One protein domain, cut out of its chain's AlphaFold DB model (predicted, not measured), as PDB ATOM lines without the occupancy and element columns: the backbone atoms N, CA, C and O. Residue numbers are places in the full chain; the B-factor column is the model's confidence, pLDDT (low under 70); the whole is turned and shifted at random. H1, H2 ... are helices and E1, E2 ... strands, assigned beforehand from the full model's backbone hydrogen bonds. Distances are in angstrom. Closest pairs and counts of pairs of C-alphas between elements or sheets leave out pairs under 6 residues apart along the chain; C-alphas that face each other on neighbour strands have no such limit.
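What this domain is: This is residues 306 to 377 of the 377 residues of the protein "Hypothetical protein" of Rhodosorus marinus (UniProt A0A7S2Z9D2). One long straight helix, H1, sticks out as an arm with its residues 306 to 324 from a small body made mostly of loops, in which two short strands, E1 and E2, pair side by side and the tiny helix H2 lies farther out, away from the arm. The arm makes much of the length: the whole spans 64 by 26 by 14 A, while the body without residues 306 to 324 spans 36 by 17 by 11 A. The printed part has 72 residues with two named helices and two named strands, in the order H1, E1, H2, E2, and E1 and E2 form an antiparallel sheet of two strands. The class is mostly helix, though under half of the residues are in named elements, and the whole is extended, with a radius of gyration of the C-alphas of 18.5 A.

Where its parts are: H1 runs from Lys 306 to Ser 328, 33.3 A from first to last C-alpha, beginning at C-alpha 306 (335.075, 519.389, 546.841) and ending at C-alpha 328 (313.424, 505.701, 525.630). E1 is residues 338 to 340 and 7.0 A long. H2 is residues 345 to 348 and 5.3 A long. E2 is residues 363 to 365, also 7.0 A long, and ends at C-alpha 365 (311.003, 495.512, 511.608).

How they stand to each other: H1 stands free over residues 306 to 324 and is apart from both H2 and E2. E1 and E2 are antiparallel neighbours, with 143 degrees between their directions. Their C-alphas 338 and 365 face each other at 4.4 A, and C-alphas 340 and 363 at 4.5 A. N 339 and O 364 are within hydrogen-bond range at 2.8 A, as are N 364 and O 339 at 2.8 A. The closest C-alphas of E1 and H2, those of Asp 340 and Gly 346, are 6.5 A apart. The closest C-alphas of H2 and E2, those of Val 345 and Ile 363, are 8.0 A apart. In H1 every O i to N i+4 pair is within hydrogen-bond range; H2 is too short for such a pair, and its one O i to N i+3 pair is not within range.

The domain as a whole: The C-alphas farthest apart, those of Lys 306 and Ser 354, are 63.7 A from each other. The printed part has no cut and ends at Ser 377, the chain's last residue. The link from H1 to E1 is short, that from E1 to H2 is tight, and that from H2 to E2, residues 349 to 362, is long. Residues 366 to 377 hold no named element. The mean pLDDT of the printed part is 92.5, and no printed residue is under 70.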
ATOM      1  N   LYS A 306     335.761 518.650 547.919       81.50
ATOM      2  CA  LYS A 306     335.075 519.389 546.841       81.50
ATOM      3  C   LYS A 306     335.212 518.695 545.482       81.50
ATOM      4  O   LYS A 306     334.206 518.541 544.799       81.50
ATOM      5  N   GLY A 307     336.413 518.226 545.133       82.12
ATOM      6  CA  GLY A 307     336.640 517.487 543.886       82.12
ATOM      7  C   GLY A 307     335.861 516.167 543.824       82.12
ATOM      8  O   GLY A 307     335.253 515.863 542.803       82.12
ATOM      9  N   ILE A 308     335.799 515.419 544.933       77.94
ATOM     10  CA  ILE A 308     335.015 514.172 545.011       77.94
ATOM     11  C   ILE A 308     333.513 514.449 544.859       77.94
ATOM     12  O   ILE A 308     332.831 513.711 544.155       77.94
ATOM     13  N   LYS A 309     332.989 515.511 545.487       79.38
ATOM     14  CA  LYS A 309     331.570 515.885 545.358       79.38
ATOM     15  C   LYS A 309     331.202 516.276 543.926       79.38
ATOM     16  O   LYS A 309     330.167 515.838 543.442       79.38
ATOM     17  N   GLN A 310     332.056 517.048 543.252       81.81
ATOM     18  CA  GLN A 310     331.860 517.399 541.840       81.81
ATOM     19  C   GLN A 310     331.930 516.163 540.936       81.81
ATOM     20  O   GLN A 310     331.083 515.996 540.069       81.81
ATOM     21  N   GLY A 311     332.882 515.256 541.182       85.31
ATOM     22  CA  GLY A 311     332.976 513.999 540.436       85.31
ATOM     23  C   GLY A 311     331.753 513.095 540.612       85.31
ATOM     24  O   GLY A 311     331.299 512.510 539.637       85.31
ATOM     25  N   LYS A 312     331.195 513.002 541.830       82.06
ATOM     26  CA  LYS A 312     329.960 512.240 542.080       82.06
ATOM     27  C   LYS A 312     328.758 512.836 541.345       82.06
ATOM     28  O   LYS A 312     328.057 512.084 540.690       82.06
ATOM     29  N   ALA A 313     328.580 514.159 541.389       82.88
ATOM     30  CA  ALA A 313     327.492 514.824 540.671       82.88
ATOM     31  C   ALA A 313     327.544 514.541 539.159       82.88
ATOM     32  O   ALA A 313     326.547 514.119 538.592       82.88
ATOM     33  N   ASN A 314     328.727 514.646 538.540       87.19
ATOM     34  CA  ASN A 314     328.884 514.339 537.116       87.19
ATOM     35  C   ASN A 314     328.552 512.871 536.786       87.19
ATOM     36  O   ASN A 314     327.927 512.603 535.770       87.19
ATOM     37  N   LEU A 315     328.955 511.918 537.639       84.12
ATOM     38  CA  LEU A 315     328.636 510.497 537.442       84.12
ATOM     39  C   LEU A 315     327.141 510.202 537.624       84.12
ATOM     40  O   LEU A 315     326.608 509.323 536.953       84.12
ATOM     41  N   ASP A 316     326.473 510.901 538.541       86.00
ATOM     42  CA  ASP A 316     325.032 510.769 538.750       86.00
ATOM     43  C   ASP A 316     324.246 511.361 537.571       86.00
ATOM     44  O   ASP A 316     323.279 510.742 537.125       86.00
ATOM     45  N   ASP A 317     324.707 512.479 537.005       90.81
ATOM     46  CA  ASP A 317     324.141 513.070 535.788       90.81
ATOM     47  C   ASP A 317     324.327 512.141 534.570       90.81
ATOM     48  O   ASP A 317     323.355 511.849 533.872       90.81
ATOM     49  N   GLU A 318     325.529 511.581 534.357       90.44
ATOM     50  CA  GLU A 318     325.797 510.598 533.287       90.44
ATOM     51  C   GLU A 318     324.951 509.322 533.442       90.44
ATOM     52  O   GLU A 318     324.460 508.754 532.461       90.44
ATOM     53  N   ARG A 319     324.768 508.849 534.681       93.00
ATOM     54  CA  ARG A 319     323.918 507.690 534.982       93.00
ATOM     55  C   ARG A 319     322.462 507.981 534.643       93.00
ATOM     56  O   ARG A 319     321.819 507.142 534.019       93.00
ATOM     57  N   LYS A 320     321.970 509.165 535.011       95.38
ATOM     58  CA  LYS A 320     320.599 509.590 534.734       95.38
ATOM     59  C   LYS A 320     320.345 509.735 533.233       95.38
ATOM     60  O   LYS A 320     319.340 509.229 532.751       95.38
ATOM     61  N   GLU A 321     321.271 510.332 532.484       94.19
ATOM     62  CA  GLU A 321     321.176 510.428 531.019       94.19
ATOM     63  C   GLU A 321     321.147 509.035 530.368       94.19
ATOM     64  O   GLU A 321     320.359 508.771 529.459       94.19
ATOM     65  N   LYS A 322     321.956 508.097 530.876       93.19
ATOM     66  CA  LYS A 322     321.946 506.710 530.404       93.19
ATOM     67  C   LYS A 322     320.632 505.992 530.729       93.19
ATOM     68  O   LYS A 322     320.128 505.265 529.877       93.19
ATOM     69  N   GLU A 323     320.091 506.174 531.931       94.62
ATOM     70  CA  GLU A 323     318.794 505.612 532.329       94.62
ATOM     71  C   GLU A 323     317.652 506.189 531.484       94.62
ATOM     72  O   GLU A 323     316.786 505.436 531.044       94.62
ATOM     73  N   GLU A 324     317.676 507.490 531.180       94.38
ATOM     74  CA  GLU A 324     316.715 508.135 530.277       94.38
ATOM     75  C   GLU A 324     316.831 507.588 528.842       94.38
ATOM     76  O   GLU A 324     315.815 507.260 528.222       94.38
ATOM     77  N   LEU A 325     318.054 507.386 528.336       91.94
ATOM     78  CA  LEU A 325     318.300 506.776 527.025       91.94
ATOM     79  C   LEU A 325     317.902 505.292 526.976       91.94
ATOM     80  O   LEU A 325     317.480 504.791 525.937       91.94
ATOM     81  N   GLU A 326     318.068 504.542 528.065       92.44
ATOM     82  CA  GLU A 326     317.602 503.152 528.143       92.44
ATOM     83  C   GLU A 326     316.075 503.081 528.286       92.44
ATOM     84  O   GLU A 326     315.452 502.189 527.708       92.44
ATOM     85  N   ALA A 327     315.462 504.044 528.978       93.50
ATOM     86  CA  ALA A 327     314.013 504.151 529.118       93.50
ATOM     87  C   ALA A 327     313.315 504.517 527.798       93.50
ATOM     88  O   ALA A 327     312.213 504.017 527.545       93.50
ATOM     89  N   SER A 328     313.955 505.330 526.949       94.69
ATOM     90  CA  SER A 328     313.424 505.701 525.630       94.69
ATOM     91  C   SER A 328     313.487 504.565 524.606       94.69
ATOM     92  O   SER A 328     312.745 504.578 523.623       94.69
ATOM     93  N   ARG A 329     314.310 503.534 524.838       96.94
ATOM     94  CA  ARG A 329     314.395 502.377 523.938       96.94
ATOM     95  C   ARG A 329     313.106 501.567 523.961       96.94
ATOM     96  O   ARG A 329     312.522 501.266 525.008       96.94
ATOM     97  N   CYS A 330     312.705 501.127 522.774       96.56
ATOM     98  CA  CYS A 330     311.652 500.144 522.606       96.56
ATOM     99  C   CYS A 330     312.045 498.868 523.383       96.56
ATOM    100  O   CYS A 330     313.106 498.298 523.097       96.56
ATOM    101  N   PRO A 331     311.222 498.393 524.345       94.56
ATOM    102  CA  PRO A 331     311.551 497.226 525.182       94.56
ATOM    103  C   PRO A 331     311.714 495.953 524.348       94.56
ATOM    104  O   PRO A 331     312.332 494.974 524.754       94.56
ATOM    105  N   ASP A 332     311.154 496.006 523.152       94.75
ATOM    106  CA  ASP A 332     310.925 494.883 522.301       94.75
ATOM    107  C   ASP A 332     312.130 494.596 521.388       94.75
ATOM    108  O   ASP A 332     312.550 493.443 521.244       94.75
ATOM    109  N   CYS A 333     312.731 495.630 520.805       95.88
ATOM    110  CA  CYS A 333     313.947 495.515 519.993       95.88
ATOM    111  C   CYS A 333     315.186 496.118 520.674       95.88
ATOM    112  O   CYS A 333     316.230 496.251 520.047       95.88
ATOM    113  N   SER A 334     315.075 496.543 521.934       94.19
ATOM    114  CA  SER A 334     316.170 497.154 522.702       94.19
ATOM    115  C   SER A 334     316.843 498.342 521.995       94.19
ATOM    116  O   SER A 334     318.048 498.548 522.132       94.19
ATOM    117  N   GLY A 335     316.081 499.125 521.224       95.38
ATOM    118  CA  GLY A 335     316.603 500.290 520.498       95.38
ATOM    119  C   GLY A 335     317.028 500.059 519.045       95.38
ATOM    120  O   GLY A 335     317.338 501.024 518.362       95.38
ATOM    121  N   THR A 336     317.053 498.826 518.532       96.06
ATOM    122  CA  THR A 336     317.580 498.559 517.174       96.06
ATOM    123  C   THR A 336     316.595 498.834 516.032       96.06
ATOM    124  O   THR A 336     316.988 498.775 514.870       96.06
ATOM    125  N   GLY A 337     315.302 499.008 516.328       96.50
ATOM    126  CA  GLY A 337     314.230 499.093 515.325       96.50
ATOM    127  C   GLY A 337     313.952 497.783 514.570       96.50
ATOM    128  O   GLY A 337     313.022 497.696 513.770       96.50
ATOM    129  N   SER A 338     314.713 496.721 514.823       97.00
ATOM    130  CA  SER A 338     314.593 495.447 514.114       97.00
ATOM    131  C   SER A 338     314.746 494.268 515.064       97.00
ATOM    132  O   SER A 338     315.445 494.329 516.074       97.00
ATOM    133  N   ARG A 339     314.045 493.184 514.762       96.31
ATOM    134  CA  ARG A 339     314.034 491.951 515.545       96.31
ATOM    135  C   ARG A 339     314.369 490.781 514.647       96.31
ATOM    136  O   ARG A 339     314.062 490.790 513.456       96.31
ATOM    137  N   ASP A 340     314.944 489.748 515.234       96.75
ATOM    138  CA  ASP A 340     315.130 488.485 514.538       96.75
ATOM    139  C   ASP A 340     313.773 487.900 514.130       96.75
ATOM    140  O   ASP A 340     312.786 487.954 514.870       96.75
ATOM    141  N   CYS A 341     313.710 487.329 512.930       96.44
ATOM    142  CA  CYS A 341     312.498 486.696 512.436       96.44
ATOM    143  C   CYS A 341     312.141 485.508 513.336       96.44
ATOM    144  O   CYS A 341     312.857 484.502 513.380       96.44
ATOM    145  N   SER A 342     310.997 485.606 514.013       95.25
ATOM    146  CA  SER A 342     310.503 484.602 514.962       95.25
ATOM    147  C   SER A 342     310.310 483.217 514.338       95.25
ATOM    148  O   SER A 342     310.386 482.209 515.038       95.25
ATOM    149  N   ASN A 343     310.098 483.144 513.021       95.81
ATOM    150  CA  ASN A 343     309.808 481.893 512.329       95.81
ATOM    151  C   ASN A 343     311.057 481.150 511.828       95.81
ATOM    152  O   ASN A 343     311.046 479.923 511.796       95.81
ATOM    153  N   CYS A 344     312.141 481.851 511.467       95.94
ATOM    154  CA  CYS A 344     313.391 481.202 511.052       95.94
ATOM    155  C   CYS A 344     314.497 481.336 512.099       95.94
ATOM    156  O   CYS A 344     314.841 480.340 512.726       95.94
ATOM    157  N   VAL A 345     315.002 482.545 512.355       94.25
ATOM    158  CA  VAL A 345     316.099 482.768 513.308       94.25
ATOM    159  C   VAL A 345     315.667 482.392 514.726       94.25
ATOM    160  O   VAL A 345     316.389 481.666 515.400       94.25
ATOM    161  N   GLY A 346     314.451 482.758 515.141       89.81
ATOM    162  CA  GLY A 346     313.930 482.402 516.466       89.81
ATOM    163  C   GLY A 346     313.776 480.892 516.702       89.81
ATOM    164  O   GLY A 346     313.961 480.427 517.823       89.81
ATOM    165  N   ARG A 347     313.474 480.105 515.657       90.88
ATOM    166  CA  ARG A 347     313.282 478.643 515.768       90.88
ATOM    167  C   ARG A 347     314.542 477.831 515.498       90.88
ATOM    168  O   ARG A 347     314.741 476.790 516.117       90.88
ATOM    169  N   HIS A 348     315.355 478.264 514.543       90.81
ATOM    170  CA  HIS A 348     316.475 477.488 514.011       90.81
ATOM    171  C   HIS A 348     317.842 478.108 514.323       90.81
ATOM    172  O   HIS A 348     318.862 477.485 514.043       90.81
ATOM    173  N   GLY A 349     317.886 479.327 514.872       91.81
ATOM    174  CA  GLY A 349     319.122 480.070 515.143       91.81
ATOM    175  C   GLY A 349     319.827 480.608 513.893       91.81
ATOM    176  O   GLY A 349     320.881 481.226 514.003       91.81
ATOM    177  N   VAL A 350     319.266 480.372 512.703       90.81
ATOM    178  CA  VAL A 350     319.808 480.797 511.408       90.81
ATOM    179  C   VAL A 350     318.682 481.251 510.484       90.81
ATOM    180  O   VAL A 350     317.548 480.772 510.579       90.81
ATOM    181  N   SER A 351     318.983 482.183 509.579       92.25
ATOM    182  CA  SER A 351     318.021 482.611 508.566       92.25
ATOM    183  C   SER A 351     317.812 481.504 507.527       92.25
ATOM    184  O   SER A 351     318.731 480.779 507.152       92.25
ATOM    185  N   SER A 352     316.570 481.355 507.069       94.19
ATOM    186  CA  SER A 352     316.203 480.432 505.994       94.19
ATOM    187  C   SER A 352     315.778 481.245 504.781       94.19
ATOM    188  O   SER A 352     314.862 482.063 504.896       94.19
ATOM    189  N   THR A 353     316.408 481.001 503.626       95.31
ATOM    190  CA  THR A 353     316.093 481.657 502.343       95.31
ATOM    191  C   THR A 353     314.644 481.445 501.907       95.31
ATOM    192  O   THR A 353     314.079 482.292 501.226       95.31
ATOM    193  N   SER A 354     314.015 480.358 502.356       96.12
ATOM    194  CA  SER A 354     312.616 480.027 502.081       96.12
ATOM    195  C   SER A 354     311.636 480.513 503.157       96.12
ATOM    196  O   SER A 354     310.474 480.112 503.141       96.12
ATOM    197  N   CYS A 355     312.068 481.326 504.129       96.25
ATOM    198  CA  CYS A 355     311.171 481.813 505.178       96.25
ATOM    199  C   CYS A 355     310.103 482.749 504.583       96.25
ATOM    200  O   CYS A 355     310.462 483.794 504.038       96.25
ATOM    201  N   PRO A 356     308.797 482.450 504.720       95.88
ATOM    202  CA  PRO A 356     307.746 483.244 504.081       95.88
ATOM    203  C   PRO A 356     307.590 484.644 504.691       95.88
ATOM    204  O   PRO A 356     307.101 485.543 504.016       95.88
ATOM    205  N   GLN A 357     308.016 484.840 505.945       95.56
ATOM    206  CA  GLN A 357     307.895 486.127 506.637       95.56
ATOM    207  C   GLN A 357     309.033 487.086 506.285       95.56
ATOM    208  O   GLN A 357     308.774 488.198 505.845       95.56
ATOM    209  N   CYS A 358     310.287 486.653 506.435       96.06
ATOM    210  CA  CYS A 358     311.447 487.517 506.191       96.06
ATOM    211  C   CYS A 358     312.073 487.347 504.803       96.06
ATOM    212  O   CYS A 358     313.061 488.012 504.508       96.06
ATOM    213  N   ARG A 359     311.561 486.426 503.974       96.25
ATOM    214  CA  ARG A 359     312.050 486.140 502.611       96.25
ATOM    215  C   ARG A 359     313.569 485.924 502.536       96.25
ATOM    216  O   ARG A 359     314.223 486.367 501.600       96.25
ATOM    217  N   GLY A 360     314.141 485.277 503.552       93.94
ATOM    218  CA  GLY A 360     315.576 484.986 503.619       93.94
ATOM    219  C   GLY A 360     316.440 485.987 504.373       93.94
ATOM    220  O   GLY A 360     317.561 485.633 504.733       93.94
ATOM    221  N   VAL A 361     315.934 487.181 504.688       96.69
ATOM    222  CA  VAL A 361     316.738 488.232 505.335       96.69
ATOM    223  C   VAL A 361     317.067 487.877 506.791       96.69
ATOM    224  O   VAL A 361     318.158 488.155 507.275       96.69
ATOM    225  N   GLY A 362     316.149 487.206 507.492       95.44
ATOM    226  CA  GLY A 362     316.342 486.775 508.882       95.44
ATOM    227  C   GLY A 362     316.008 487.825 509.942       95.44
ATOM    228  O   GLY A 362     315.856 487.455 511.098       95.44
ATOM    229  N   ILE A 363     315.796 489.079 509.552       96.94
ATOM    230  CA  ILE A 363     315.359 490.180 510.420       96.94
ATOM    231  C   ILE A 363     314.031 490.758 509.919       96.94
ATOM    232  O   ILE A 363     313.739 490.710 508.724       96.94
ATOM    233  N   MET A 364     313.227 491.270 510.843       97.12
ATOM    234  CA  MET A 364     311.948 491.942 510.614       97.12
ATOM    235  C   MET A 364     311.962 493.290 511.339       97.12
ATOM    236  O   MET A 364     312.646 493.441 512.351       97.12
ATOM    237  N   PHE A 365     311.200 494.271 510.857       97.38
ATOM    238  CA  PHE A 365     311.003 495.512 511.608       97.38
ATOM    239  C   PHE A 365     310.272 495.233 512.921       97.38
ATOM    240  O   PHE A 365     309.417 494.348 513.000       97.38
ATOM    241  N   CYS A 366     310.633 495.971 513.966       96.94
ATOM    242  CA  CYS A 366     309.926 495.890 515.233       96.94
ATOM    243  C   CYS A 366     308.551 496.553 515.084       96.94
ATOM    244  O   CYS A 366     308.468 497.769 514.924       96.94
ATOM    245  N   GLU A 367     307.486 495.754 515.143       95.62
ATOM    246  CA  GLU A 367     306.104 496.234 515.000       95.62
ATOM    247  C   GLU A 367     305.735 497.261 516.080       95.62
ATOM    248  O   GLU A 367     305.059 498.240 515.793       95.62
ATOM    249  N   THR A 368     306.254 497.086 517.298       95.38
ATOM    250  CA  THR A 368     305.943 497.910 518.478       95.38
ATOM    251  C   THR A 368     306.456 499.343 518.392       95.38
ATOM    252  O   THR A 368     305.920 500.206 519.070       95.38
ATOM    253  N   CYS A 369     307.499 499.602 517.602       96.56
ATOM    254  CA  CYS A 369     308.031 500.954 517.390       96.56
ATOM    255  C   CYS A 369     308.041 501.365 515.914       96.56
ATOM    256  O   CYS A 369     308.731 502.308 515.536       96.56
ATOM    257  N   GLY A 370     307.388 500.595 515.036       95.31
ATOM    258  CA  GLY A 370     307.402 500.851 513.592       95.31
ATOM    259  C   GLY A 370     308.804 500.922 512.968       95.31
ATOM    260  O   GLY A 370     308.976 501.515 511.908       95.31
ATOM    261  N   GLY A 371     309.817 500.349 513.622       95.38
ATOM    262  CA  GLY A 371     311.211 500.429 513.190       95.38
ATOM    263  C   GLY A 371     312.024 501.624 513.698       95.38
ATOM    264  O   GLY A 371     313.216 501.673 513.402       95.38
ATOM    265  N   SER A 372     311.452 502.538 514.488       95.81
ATOM    266  CA  SER A 372     312.190 503.688 515.047       95.81
ATOM    267  C   SER A 372     313.225 503.276 516.100       95.81
ATOM    268  O   SER A 372     314.240 503.938 516.278       95.81
ATOM    269  N   GLY A 373     312.976 502.166 516.801       95.31
ATOM    270  CA  GLY A 373     313.771 501.748 517.957       95.31
ATOM    271  C   GLY A 373     313.411 502.485 519.250       95.31
ATOM    272  O   GLY A 373     313.806 502.032 520.325       95.31
ATOM    273  N   GLU A 374     312.598 503.535 519.181       95.75
ATOM    274  CA  GLU A 374     312.141 504.320 520.328       95.75
ATOM    275  C   GLU A 374     310.750 503.861 520.780       95.75
ATOM    276  O   GLU A 374     310.017 503.201 520.043       95.75
ATOM    277  N   ARG A 375     310.396 504.121 522.037       91.69
ATOM    278  CA  ARG A 375     309.046 503.859 522.541       91.69
ATOM    279  C   ARG A 375     308.133 504.986 522.057       91.69
ATOM    280  O   ARG A 375     308.391 506.140 522.393       91.69
ATOM    281  N   ASP A 376     307.085 504.655 521.302       84.06
ATOM    282  CA  ASP A 376     306.055 505.633 520.935       84.06
ATOM    283  C   ASP A 376     305.485 506.224 522.236       84.06
ATOM    284  O   ASP A 376     304.936 505.496 523.068       84.06
ATOM    285  N   SER A 377     305.771 507.509 522.463       72.00
ATOM    286  CA  SER A 377     305.494 508.223 523.718       72.00
ATOM    287  C   SER A 377     304.051 508.689 523.821       72.00
ATOM    288  O   SER A 377     303.484 509.083 522.776       72.00
TER     289      SER A 377